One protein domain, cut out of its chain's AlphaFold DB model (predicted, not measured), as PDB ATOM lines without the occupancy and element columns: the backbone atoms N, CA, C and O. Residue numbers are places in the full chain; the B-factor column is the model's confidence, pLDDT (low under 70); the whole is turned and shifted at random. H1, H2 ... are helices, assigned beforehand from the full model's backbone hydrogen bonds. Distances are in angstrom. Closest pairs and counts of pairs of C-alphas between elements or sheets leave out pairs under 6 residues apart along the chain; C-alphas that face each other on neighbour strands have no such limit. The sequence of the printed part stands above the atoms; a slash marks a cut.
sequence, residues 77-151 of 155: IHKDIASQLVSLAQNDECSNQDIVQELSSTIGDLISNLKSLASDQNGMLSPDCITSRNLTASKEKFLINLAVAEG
ATOM      1  N   ILE A  77      88.332  47.669 111.570       82.31
ATOM      2  CA  ILE A  77      89.028  48.467 112.594       82.31
ATOM      3  C   ILE A  77      88.156  48.645 113.844       82.31
ATOM      4  O   ILE A  77      88.627  48.443 114.956       82.31
ATOM      5  N   HIS A  78      86.865  48.941 113.670       83.88
ATOM      6  CA  HIS A  78      85.941  49.085 114.799       83.88
ATOM      7  C   HIS A  78      85.779  47.776 115.581       83.88
ATOM      8  O   HIS A  78      85.727  47.791 116.807       83.88
ATOM      9  N   LYS A  79      85.709  46.637 114.877       85.06
ATOM     10  CA  LYS A  79      85.586  45.310 115.501       85.06
ATOM     11  C   LYS A  79      86.849  44.923 116.261       85.06
ATOM     12  O   LYS A  79      86.737  44.364 117.349       85.06
ATOM     13  N   ASP A  80      88.017  45.232 115.705       86.75
ATOM     14  CA  ASP A  80      89.309  44.934 116.323       86.75
ATOM     15  C   ASP A  80      89.463  45.741 117.629       86.75
ATOM     16  O   ASP A  80      89.707  45.149 118.681       86.75
ATOM     17  N   ILE A  81      89.172  47.052 117.605       86.12
ATOM     18  CA  ILE A  81      89.177  47.916 118.804       86.12
ATOM     19  C   ILE A  81      88.160  47.429 119.847       86.12
ATOM     20  O   ILE A  81      88.477  47.337 121.032       86.12
ATOM     21  N   ALA A  82      86.936  47.087 119.431       85.94
ATOM     22  CA  ALA A  82      85.913  46.591 120.350       85.94
ATOM     23  C   ALA A  82      86.329  45.271 121.017       85.94
ATOM     24  O   ALA A  82      86.158  45.108 122.222       85.94
ATOM     25  N   SER A  83      86.910  44.346 120.250       88.19
ATOM     26  CA  SER A  83      87.394  43.060 120.764       88.19
ATOM     27  C   SER A  83      88.518  43.250 121.781       88.19
ATOM     28  O   SER A  83      88.514  42.603 122.827       88.19
ATOM     29  N   GLN A  84      89.440  44.177 121.514       87.75
ATOM     30  CA  GLN A  84      90.510  44.539 122.443       87.75
ATOM     31  C   GLN A  84      89.946  45.121 123.744       87.75
ATOM     32  O   GLN A  84      90.320  44.667 124.822       87.75
ATOM     33  N   LEU A  85      88.990  46.054 123.666       86.19
ATOM     34  CA  LEU A  85      88.345  46.629 124.852       86.19
ATOM     35  C   LEU A  85      87.610  45.577 125.690       86.19
ATOM     36  O   LEU A  85      87.707  45.602 126.914       86.19
ATOM     37  N   VAL A  86      86.907  44.640 125.048       88.12
ATOM     38  CA  VAL A  86      86.252  43.522 125.747       88.12
ATOM     39  C   VAL A  86      87.287  42.638 126.440       88.12
ATOM     40  O   VAL A  86      87.094  42.292 127.601       88.12
ATOM     41  N   SER A  87      88.394  42.316 125.767       89.25
ATOM     42  CA  SER A  87      89.472  41.511 126.352       89.25
ATOM     43  C   SER A  87      90.110  42.189 127.565       89.25
ATOM     44  O   SER A  87      90.386  41.516 128.553       89.25
ATOM     45  N   LEU A  88      90.341  43.504 127.506       88.00
ATOM     46  CA  LEU A  88      90.901  44.264 128.626       88.00
ATOM     47  C   LEU A  88      89.920  44.336 129.799       88.00
ATOM     48  O   LEU A  88      90.320  44.165 130.943       88.00
ATOM     49  N   ALA A  89      88.632  44.543 129.518       84.88
ATOM     50  CA  ALA A  89      87.594  44.613 130.543       84.88
ATOM     51  C   ALA A  89      87.317  43.264 131.235       84.88
ATOM     52  O   ALA A  89      86.717  43.250 132.305       84.88
ATOM     53  N   GLN A  90      87.709  42.143 130.623       89.56
ATOM     54  CA  GLN A  90      87.610  40.801 131.208       89.56
ATOM     55  C   GLN A  90      88.829  40.417 132.056       89.56
ATOM     56  O   GLN A  90      88.797  39.385 132.721       89.56
ATOM     57  N   ASN A  91      89.905  41.206 132.013       90.88
ATOM     58  CA  ASN A  91      91.081  40.969 132.830       90.88
ATOM     59  C   ASN A  91      90.926  41.679 134.181       90.88
ATOM     60  O   ASN A  91      91.068  42.896 134.257       90.88
ATOM     61  N   ASP A  92      90.683  40.915 135.247       88.44
ATOM     62  CA  ASP A  92      90.515  41.448 136.607       88.44
ATOM     63  C   ASP A  92      91.779  42.149 137.153       88.44
ATOM     64  O   ASP A  92      91.698  42.911 138.116       88.44
ATOM     65  N   GLU A  93      92.948  41.922 136.540       90.69
ATOM     66  CA  GLU A  93      94.199  42.612 136.877       90.69
ATOM     67  C   GLU A  93      94.359  43.962 136.155       90.69
ATOM     68  O   GLU A  93      95.222  44.758 136.529       90.69
ATOM     69  N   CYS A  94      93.541  44.249 135.133       89.94
ATOM     70  CA  CYS A  94      93.586  45.518 134.410       89.94
ATOM     71  C   CYS A  94      92.835  46.611 135.173       89.94
ATOM     72  O   CYS A  94      91.633  46.526 135.431       89.94
ATOM     73  N   SER A  95      93.524  47.712 135.464       88.50
ATOM     74  CA  SER A  95      92.881  48.909 135.987       88.50
ATOM     75  C   SER A  95      92.181  49.697 134.875       88.50
ATOM     76  O   SER A  95      92.509  49.602 133.690       88.50
ATOM     77  N   ASN A  96      91.262  50.587 135.260       85.06
ATOM     78  CA  ASN A  96      90.671  51.547 134.322       85.06
ATOM     79  C   ASN A  96      91.729  52.416 133.620       85.06
ATOM     80  O   ASN A  96      91.508  52.858 132.495       85.06
ATOM     81  N   GLN A  97      92.861  52.682 134.278       84.69
ATOM     82  CA  GLN A  97      93.942  53.477 133.704       84.69
ATOM     83  C   GLN A  97      94.687  52.705 132.610       84.69
ATOM     84  O   GLN A  97      95.017  53.294 131.583       84.69
ATOM     85  N   ASP A  98      94.863  51.394 132.779       86.56
ATOM     86  CA  ASP A  98      95.471  50.533 131.760       86.56
ATOM     87  C   ASP A  98      94.600  50.485 130.501       86.56
ATOM     88  O   ASP A  98      95.101  50.645 129.390       86.56
ATOM     89  N   ILE A  99      93.274  50.392 130.669       86.00
ATOM     90  CA  ILE A  99      92.312  50.445 129.554       86.00
ATOM     91  C   ILE A  99      92.435  51.769 128.785       86.00
ATOM     92  O   ILE A  99      92.440  51.780 127.553       86.00
ATOM     93  N   VAL A 100      92.541  52.896 129.500       84.06
ATOM     94  CA  VAL A 100      92.716  54.224 128.886       84.06
ATOM     95  C   VAL A 100      94.027  54.299 128.110       84.06
ATOM     96  O   VAL A 100      94.032  54.789 126.979       84.06
ATOM     97  N   GLN A 101      95.124  53.823 128.698       84.56
ATOM     98  CA  GLN A 101      96.449  53.882 128.090       84.56
ATOM     99  C   GLN A 101      96.524  53.026 126.820       84.56
ATOM    100  O   GLN A 101      96.983  53.505 125.783       84.56
ATOM    101  N   GLU A 102      96.012  51.801 126.880       86.31
ATOM    102  CA  GLU A 102      96.029  50.849 125.770       86.31
ATOM    103  C   GLU A 102      95.167  51.330 124.593       86.31
ATOM    104  O   GLU A 102      95.597  51.318 123.433       86.31
ATOM    105  N   LEU A 103      93.969  51.856 124.880       84.88
ATOM    106  CA  LEU A 103      93.119  52.451 123.849       84.88
ATOM    107  C   LEU A 103      93.780  53.686 123.224       84.88
ATOM    108  O   LEU A 103      93.735  53.864 122.007       84.88
ATOM    109  N   SER A 104      94.415  54.525 124.042       84.12
ATOM    110  CA  SER A 104      95.116  55.719 123.561       84.12
ATOM    111  C   SER A 104      96.286  55.358 122.649       84.12
ATOM    112  O   SER A 104      96.453  55.997 121.610       84.12
ATOM    113  N   SER A 105      97.046  54.312 122.989       86.88
ATOM    114  CA  SER A 105      98.109  53.774 122.133       86.88
ATOM    115  C   SER A 105      97.544  53.281 120.803       86.88
ATOM    116  O   SER A 105      98.004  53.697 119.745       86.88
ATOM    117  N   THR A 106      96.475  52.484 120.847       87.19
ATOM    118  CA  THR A 106      95.826  51.922 119.651       87.19
ATOM    119  C   THR A 106      95.313  53.013 118.702       87.19
ATOM    120  O   THR A 106      95.494  52.931 117.484       87.19
ATOM    121  N   ILE A 107      94.690  54.066 119.242       85.94
ATOM    122  CA  ILE A 107      94.237  55.226 118.459       85.94
ATOM    123  C   ILE A 107      95.439  56.005 117.904       85.94
ATOM    124  O   ILE A 107      95.429  56.393 116.733       85.94
ATOM    125  N   GLY A 108      96.488  56.201 118.707       86.25
ATOM    126  CA  GLY A 108      97.725  56.857 118.281       86.25
ATOM    127  C   GLY A 108      98.415  56.128 117.125       86.25
ATOM    128  O   GLY A 108      98.836  56.766 116.156       86.25
ATOM    129  N   ASP A 109      98.453  54.797 117.168       88.44
ATOM    130  CA  ASP A 109      98.984  53.956 116.095       88.44
ATOM    131  C   ASP A 109      98.128  54.057 114.831       88.44
ATOM    132  O   ASP A 109      98.657  54.191 113.726       88.44
ATOM    133  N   LEU A 110      96.797  54.054 114.964       87.31
ATOM    134  CA  LEU A 110      95.885  54.243 113.834       87.31
ATOM    135  C   LEU A 110      96.122  55.590 113.135       87.31
ATOM    136  O   LEU A 110      96.189  55.644 111.904       87.31
ATOM    137  N   ILE A 111      96.286  56.666 113.904       86.25
ATOM    138  CA  ILE A 111      96.539  58.011 113.373       86.25
ATOM    139  C   ILE A 111      97.940  58.111 112.771       86.25
ATOM    140  O   ILE A 111      98.114  58.719 111.717       86.25
ATOM    141  N   SER A 112      98.942  57.486 113.384       86.88
ATOM    142  CA  SER A 112     100.305  57.437 112.842       86.88
ATOM    143  C   SER A 112     100.347  56.681 111.513       86.88
ATOM    144  O   SER A 112     100.935  57.154 110.539       86.88
ATOM    145  N   ASN A 113      99.628  55.559 111.428       86.56
ATOM    146  CA  ASN A 113      99.433  54.815 110.190       86.56
ATOM    147  C   ASN A 113      98.729  55.669 109.130       86.56
ATOM    148  O   ASN A 113      99.178  55.690 107.988       86.56
ATOM    149  N   LEU A 114      97.680  56.411 109.497       86.00
ATOM    150  CA  LEU A 114      97.001  57.348 108.599       86.00
ATOM    151  C   LEU A 114      97.957  58.439 108.080       86.00
ATOM    152  O   LEU A 114      98.008  58.674 106.875       86.00
ATOM    153  N   LYS A 115      98.769  59.050 108.951       85.25
ATOM    154  CA  LYS A 115      99.773  60.061 108.571       85.25
ATOM    155  C   LYS A 115     100.845  59.503 107.640       85.25
ATOM    156  O   LYS A 115     101.242  60.187 106.706       85.25
ATOM    157  N   SER A 116     101.261  58.250 107.828       84.50
ATOM    158  CA  SER A 116     102.189  57.579 106.904       84.50
ATOM    159  C   SER A 116     101.619  57.400 105.492       84.50
ATOM    160  O   SER A 116     102.358  57.099 104.551       84.50
ATOM    161  N   LEU A 117     100.300  57.574 105.319       81.50
ATOM    162  CA  LEU A 117      99.690  57.554 103.997       81.50
ATOM    163  C   LEU A 117      99.934  58.854 103.216       81.50
ATOM    164  O   LEU A 117      99.807  58.836 101.990       81.50
ATOM    165  N   ALA A 118     100.283  59.947 103.903       78.94
ATOM    166  CA  ALA A 118     100.510  61.253 103.304       78.94
ATOM    167  C   ALA A 118     101.784  61.257 102.459       78.94
ATOM    168  O   ALA A 118     102.802  60.665 102.809       78.94
ATOM    169  N   SER A 119     101.718  61.938 101.317       66.62
ATOM    170  CA  SER A 119     102.860  62.087 100.410       66.62
ATOM    171  C   SER A 119     103.725  63.308 100.736       66.62
ATOM    172  O   SER A 119     104.745  63.516 100.086       66.62
ATOM    173  N   ASP A 120     103.321  64.134 101.705       68.00
ATOM    174  CA  ASP A 120     104.027  65.354 102.082       68.00
ATOM    175  C   ASP A 120     104.724  65.252 103.446       68.00
ATOM    176  O   ASP A 120     104.447  64.377 104.262       68.00
ATOM    177  N   GLN A 121     105.658  66.175 103.692       65.19
ATOM    178  CA  GLN A 121     106.426  66.228 104.942       65.19
ATOM    179  C   GLN A 121     105.594  66.722 106.138       65.19
ATOM    180  O   GLN A 121     106.018  66.566 107.279       65.19
ATOM    181  N   ASN A 122     104.409  67.290 105.885       68.25
ATOM    182  CA  ASN A 122     103.523  67.846 106.909       68.25
ATOM    183  C   ASN A 122     102.482  66.829 107.415       68.25
ATOM    184  O   ASN A 122     101.756  67.128 108.361       68.25
ATOM    185  N   GLY A 123     102.403  65.639 106.811       70.19
ATOM    186  CA  GLY A 123     101.438  64.600 107.173       70.19
ATOM    187  C   GLY A 123     100.007  64.885 106.706       70.19
ATOM    188  O   GLY A 123      99.076  64.283 107.242       70.19
ATOM    189  N   MET A 124      99.821  65.794 105.743       76.88
ATOM    190  CA  MET A 124      98.517  66.182 105.208       76.88
ATOM    191  C   MET A 124      98.155  65.330 103.985       76.88
ATOM    192  O   MET A 124      98.898  65.223 103.004       76.88
ATOM    193  N   LEU A 125      96.968  64.744 104.030       80.75
ATOM    194  CA  LEU A 125      96.422  63.841 103.028       80.75
ATOM    195  C   LEU A 125      95.643  64.620 101.966       80.75
ATOM    196  O   LEU A 125      94.877  65.529 102.282       80.75
ATOM    197  N   SER A 126      95.824  64.244 100.701       78.38
ATOM    198  CA  SER A 126      94.867  64.581  99.640       78.38
ATOM    199  C   SER A 126      93.887  63.414  99.455       78.38
ATOM    200  O   SER A 126      94.272  62.274  99.746       78.38
ATOM    201  N   PRO A 127      92.657  63.647  98.960       71.62
ATOM    202  CA  PRO A 127      91.718  62.562  98.661       71.62
ATOM    203  C   PRO A 127      92.352  61.485  97.762       71.62
ATOM    204  O   PRO A 127      92.294  60.294  98.069       71.62
ATOM    205  N   ASP A 128      93.102  61.919  96.747       75.19
ATOM    206  CA  ASP A 128      93.762  61.047  95.770       75.19
ATOM    207  C   ASP A 128      94.837  60.134  96.399       75.19
ATOM    208  O   ASP A 128      95.055  59.004  95.944       75.19
ATOM    209  N   CYS A 129      95.490  60.567  97.488       75.06
ATOM    210  CA  CYS A 129      96.474  59.754  98.220       75.06
ATOM    211  C   CYS A 129      95.848  58.506  98.864       75.06
ATOM    212  O   CYS A 129      96.536  57.499  99.045       75.06
ATOM    213  N   ILE A 130      94.566  58.569  99.237       74.88
ATOM    214  CA  ILE A 130      93.852  57.455  99.875       74.88
ATOM    215  C   ILE A 130      93.226  56.562  98.795       74.88
ATOM    216  O   ILE A 130      93.382  55.339  98.856       74.88
ATOM    217  N   THR A 131      92.607  57.161  97.773       73.81
ATOM    218  CA  THR A 131      91.960  56.445  96.660       73.81
ATOM    219  C   THR A 131      92.955  55.631  95.824       73.81
ATOM    220  O   THR A 131      92.669  54.501  95.429       73.81
ATOM    221  N   SER A 132      94.179  56.134  95.621       72.44
ATOM    222  CA  SER A 132      95.233  55.443  94.852       72.44
ATOM    223  C   SER A 132      95.728  54.124  95.465       72.44
ATOM    224  O   SER A 132      96.430  53.360  94.800       72.44
ATOM    225  N   ARG A 133      95.358  53.806  96.712       76.25
ATOM    226  CA  ARG A 133      95.797  52.589  97.416       76.25
ATOM    227  C   ARG A 133      94.893  51.370  97.203       76.25
ATOM    228  O   ARG A 133      95.121  50.354  97.859       76.25
ATOM    229  N   ASN A 134      93.897  51.446  96.310       76.31
ATOM    230  CA  ASN A 134      92.964  50.347  95.999       76.31
ATOM    231  C   ASN A 134      92.356  49.704  97.263       76.31
ATOM    232  O   ASN A 134      92.278  48.480  97.398       76.31
ATOM    233  N   LEU A 135      91.973  50.537  98.234       80.81
ATOM    234  CA  LEU A 135      91.318  50.082  99.455       80.81
ATOM    235  C   LEU A 135      89.856  49.713  99.166       80.81
ATOM    236  O   LEU A 135      89.275  50.117  98.164       80.81
ATOM    237  N   THR A 136      89.228  48.952 100.064       81.81
ATOM    238  CA  THR A 136      87.775  48.767  99.988       81.81
ATOM    239  C   THR A 136      87.072  50.103 100.242       81.81
ATOM    240  O   THR A 136      87.514  50.871 101.098       81.81
ATOM    241  N   ALA A 137      85.941  50.351  99.574       80.25
ATOM    242  CA  ALA A 137      85.194  51.610  99.698       80.25
ATOM    243  C   ALA A 137      84.879  51.986 101.161       80.25
ATOM    244  O   ALA A 137      85.001  53.141 101.561       80.25
ATOM    245  N   SER A 138      84.548  51.000 102.005       77.19
ATOM    246  CA  SER A 138      84.298  51.226 103.435       77.19
ATOM    247  C   SER A 138      85.550  51.655 104.204       77.19
ATOM    248  O   SER A 138      85.455  52.461 105.128       77.19
ATOM    249  N   LYS A 139      86.727  51.120 103.853       79.94
ATOM    250  CA  LYS A 139      87.996  51.483 104.498       79.94
ATOM    251  C   LYS A 139      88.475  52.851 104.025       79.94
ATOM    252  O   LYS A 139      88.946  53.630 104.843       79.94
ATOM    253  N   GLU A 140      88.318  53.153 102.743       82.88
ATOM    254  CA  GLU A 140      88.608  54.471 102.179       82.88
ATOM    255  C   GLU A 140      87.751  55.560 102.834       82.88
ATOM    256  O   GLU A 140      88.300  56.492 103.417       82.88
ATOM    257  N   LYS A 141      86.420  55.387 102.852       82.38
ATOM    258  CA  LYS A 141      85.491  56.326 103.499       82.38
ATOM    259  C   LYS A 141      85.829  56.539 104.976       82.38
ATOM    260  O   LYS A 141      85.835  57.670 105.449       82.38
ATOM    261  N   PHE A 142      86.160  55.464 105.695       83.75
ATOM    262  CA  PHE A 142      86.597  55.552 107.088       83.75
ATOM    263  C   PHE A 142      87.868  56.397 107.252       83.75
ATOM    264  O   PHE A 142      87.899  57.278 108.105       83.75
ATOM    265  N   LEU A 143      88.904  56.158 106.440       85.19
ATOM    266  CA  LEU A 143      90.168  56.895 106.538       85.19
ATOM    267  C   LEU A 143      90.015  58.365 106.134       85.19
ATOM    268  O   LEU A 143      90.625  59.215 106.774       85.19
ATOM    269  N   ILE A 144      89.183  58.669 105.133       83.69
ATOM    270  CA  ILE A 144      88.849  60.050 104.758       83.69
ATOM    271  C   ILE A 144      88.148  60.750 105.923       83.69
ATOM    272  O   ILE A 144      88.592  61.811 106.351       83.69
ATOM    273  N   ASN A 145      87.101  60.140 106.488       83.69
ATOM    274  CA  ASN A 145      86.375  60.715 107.620       83.69
ATOM    275  C   ASN A 145      87.289  60.918 108.837       83.69
ATOM    276  O   ASN A 145      87.217  61.958 109.487       83.69
ATOM    277  N   LEU A 146      88.177  59.960 109.116       84.25
ATOM    278  CA  LEU A 146      89.166  60.070 110.185       84.25
ATOM    279  C   LEU A 146      90.157  61.213 109.919       84.25
ATOM    280  O   LEU A 146      90.426  62.003 110.817       84.25
ATOM    281  N   ALA A 147      90.657  61.347 108.689       85.69
ATOM    282  CA  ALA A 147      91.570  62.423 108.316       85.69
ATOM    283  C   ALA A 147      90.908  63.805 108.422       85.69
ATOM    284  O   ALA A 147      91.524  64.728 108.946       85.69
ATOM    285  N   VAL A 148      89.650  63.944 107.988       83.75
ATOM    286  CA  VAL A 148      88.866  65.178 108.171       83.75
ATOM    287  C   VAL A 148      88.696  65.484 109.658       83.75
ATOM    288  O   VAL A 148      88.969  66.600 110.091       83.75
ATOM    289  N   ALA A 149      88.294  64.489 110.452       80.25
ATOM    290  CA  ALA A 149      88.033  64.670 111.874       80.25
ATOM    291  C   ALA A 149      89.293  65.031 112.677       80.25
ATOM    292  O   ALA A 149      89.170  65.705 113.697       80.25
ATOM    293  N   GLU A 150      90.472  64.574 112.253       81.25
ATOM    294  CA  GLU A 150      91.769  64.876 112.875       81.25
ATOM    295  C   GLU A 150      92.471  66.102 112.253       81.25
ATOM    296  O   GLU A 150      93.595  66.425 112.634       81.25
ATOM    297  N   GLY A 151      91.837  66.796 111.298       81.50
ATOM    298  CA  GLY A 151      92.419  67.976 110.645       81.50
ATOM    299  C   GLY A 151      93.648  67.664 109.782       81.50
ATOM    300  O   GLY A 151      94.520  68.512 109.618       81.50
TER     301      GLY A 151
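This is residues 77 to 151 of the 155 residues of an uncharacterized protein of Trichoplax adhaerens (UniProt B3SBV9). Picture a helical hairpin of H1 and the longer H2, with a small head of short H3 and H4 at the far end of H2, where H4 stands crosswise to H2. H2 runs along the length of the model, the hairpin's turn sticks out at one end with residues 90 to 95, and the head lies at the other end. The printed part has 75 residues with four named helices, in the order H1, H2, H3, H4, and no named strand; its class is all helix. The whole is loose, with a radius of gyration of the C-alphas of 15.0 A, and elongated, spanning 45 by 25 by 16 A.

Find C-alpha 77 at (89.028, 48.467, 112.594); from there H1 runs through residues 77 to 89, 18.4 A from first to last C-alpha. Go on to C-alpha 96 at (90.671, 51.547, 134.322), where H2 begins; it holds residues 96 to 115, measures 28.6 A and is the longest helix. H3 follows with residues 127 to 131, 6.4 A long. H4 holds residues 137 to 149, 18.1 A, and ends at C-alpha 149 at (88.033, 64.670, 111.874).

Look first at H1 and H2, a helical hairpin: they touch, with the C-alphas of Leu 88 and Ile 99 the closest at 6.4 A. They run opposite ways at a shallow tilt of 19 degrees, and H2 touches H1 with residues 99 to 106 alone. Look next at Leu 114 in H2 and Leu 143 in H4, whose C-alphas, the closest of the two helices, are 7.2 A apart: H2 and H4 are close but not clearly touching. Their lines are about perpendicular, at 76 degrees. H4 touches H3 with residues 140 to 144 alone, and the closest C-alphas are those of Ile 130 and Glu 140, 6.5 A apart. H1 is apart from H3 and from H4, and H2 is apart from H3. In H1, H2, H3 and H4, every O i to N i+4 pair is within hydrogen-bond range.

The two C-alphas farthest apart are those of Asp 92 and Asp 128, at 45.4 A. The printed part has no cut. The link from H2 to H3 is long, with 11 residues; that from H1 to H2 is short, with 6, and that from H3 to H4 is tight, with 5. In the B-factor column you will find a mean pLDDT of 82.6 for the printed part, and values under 70 at residues 119 to 122, in the long link.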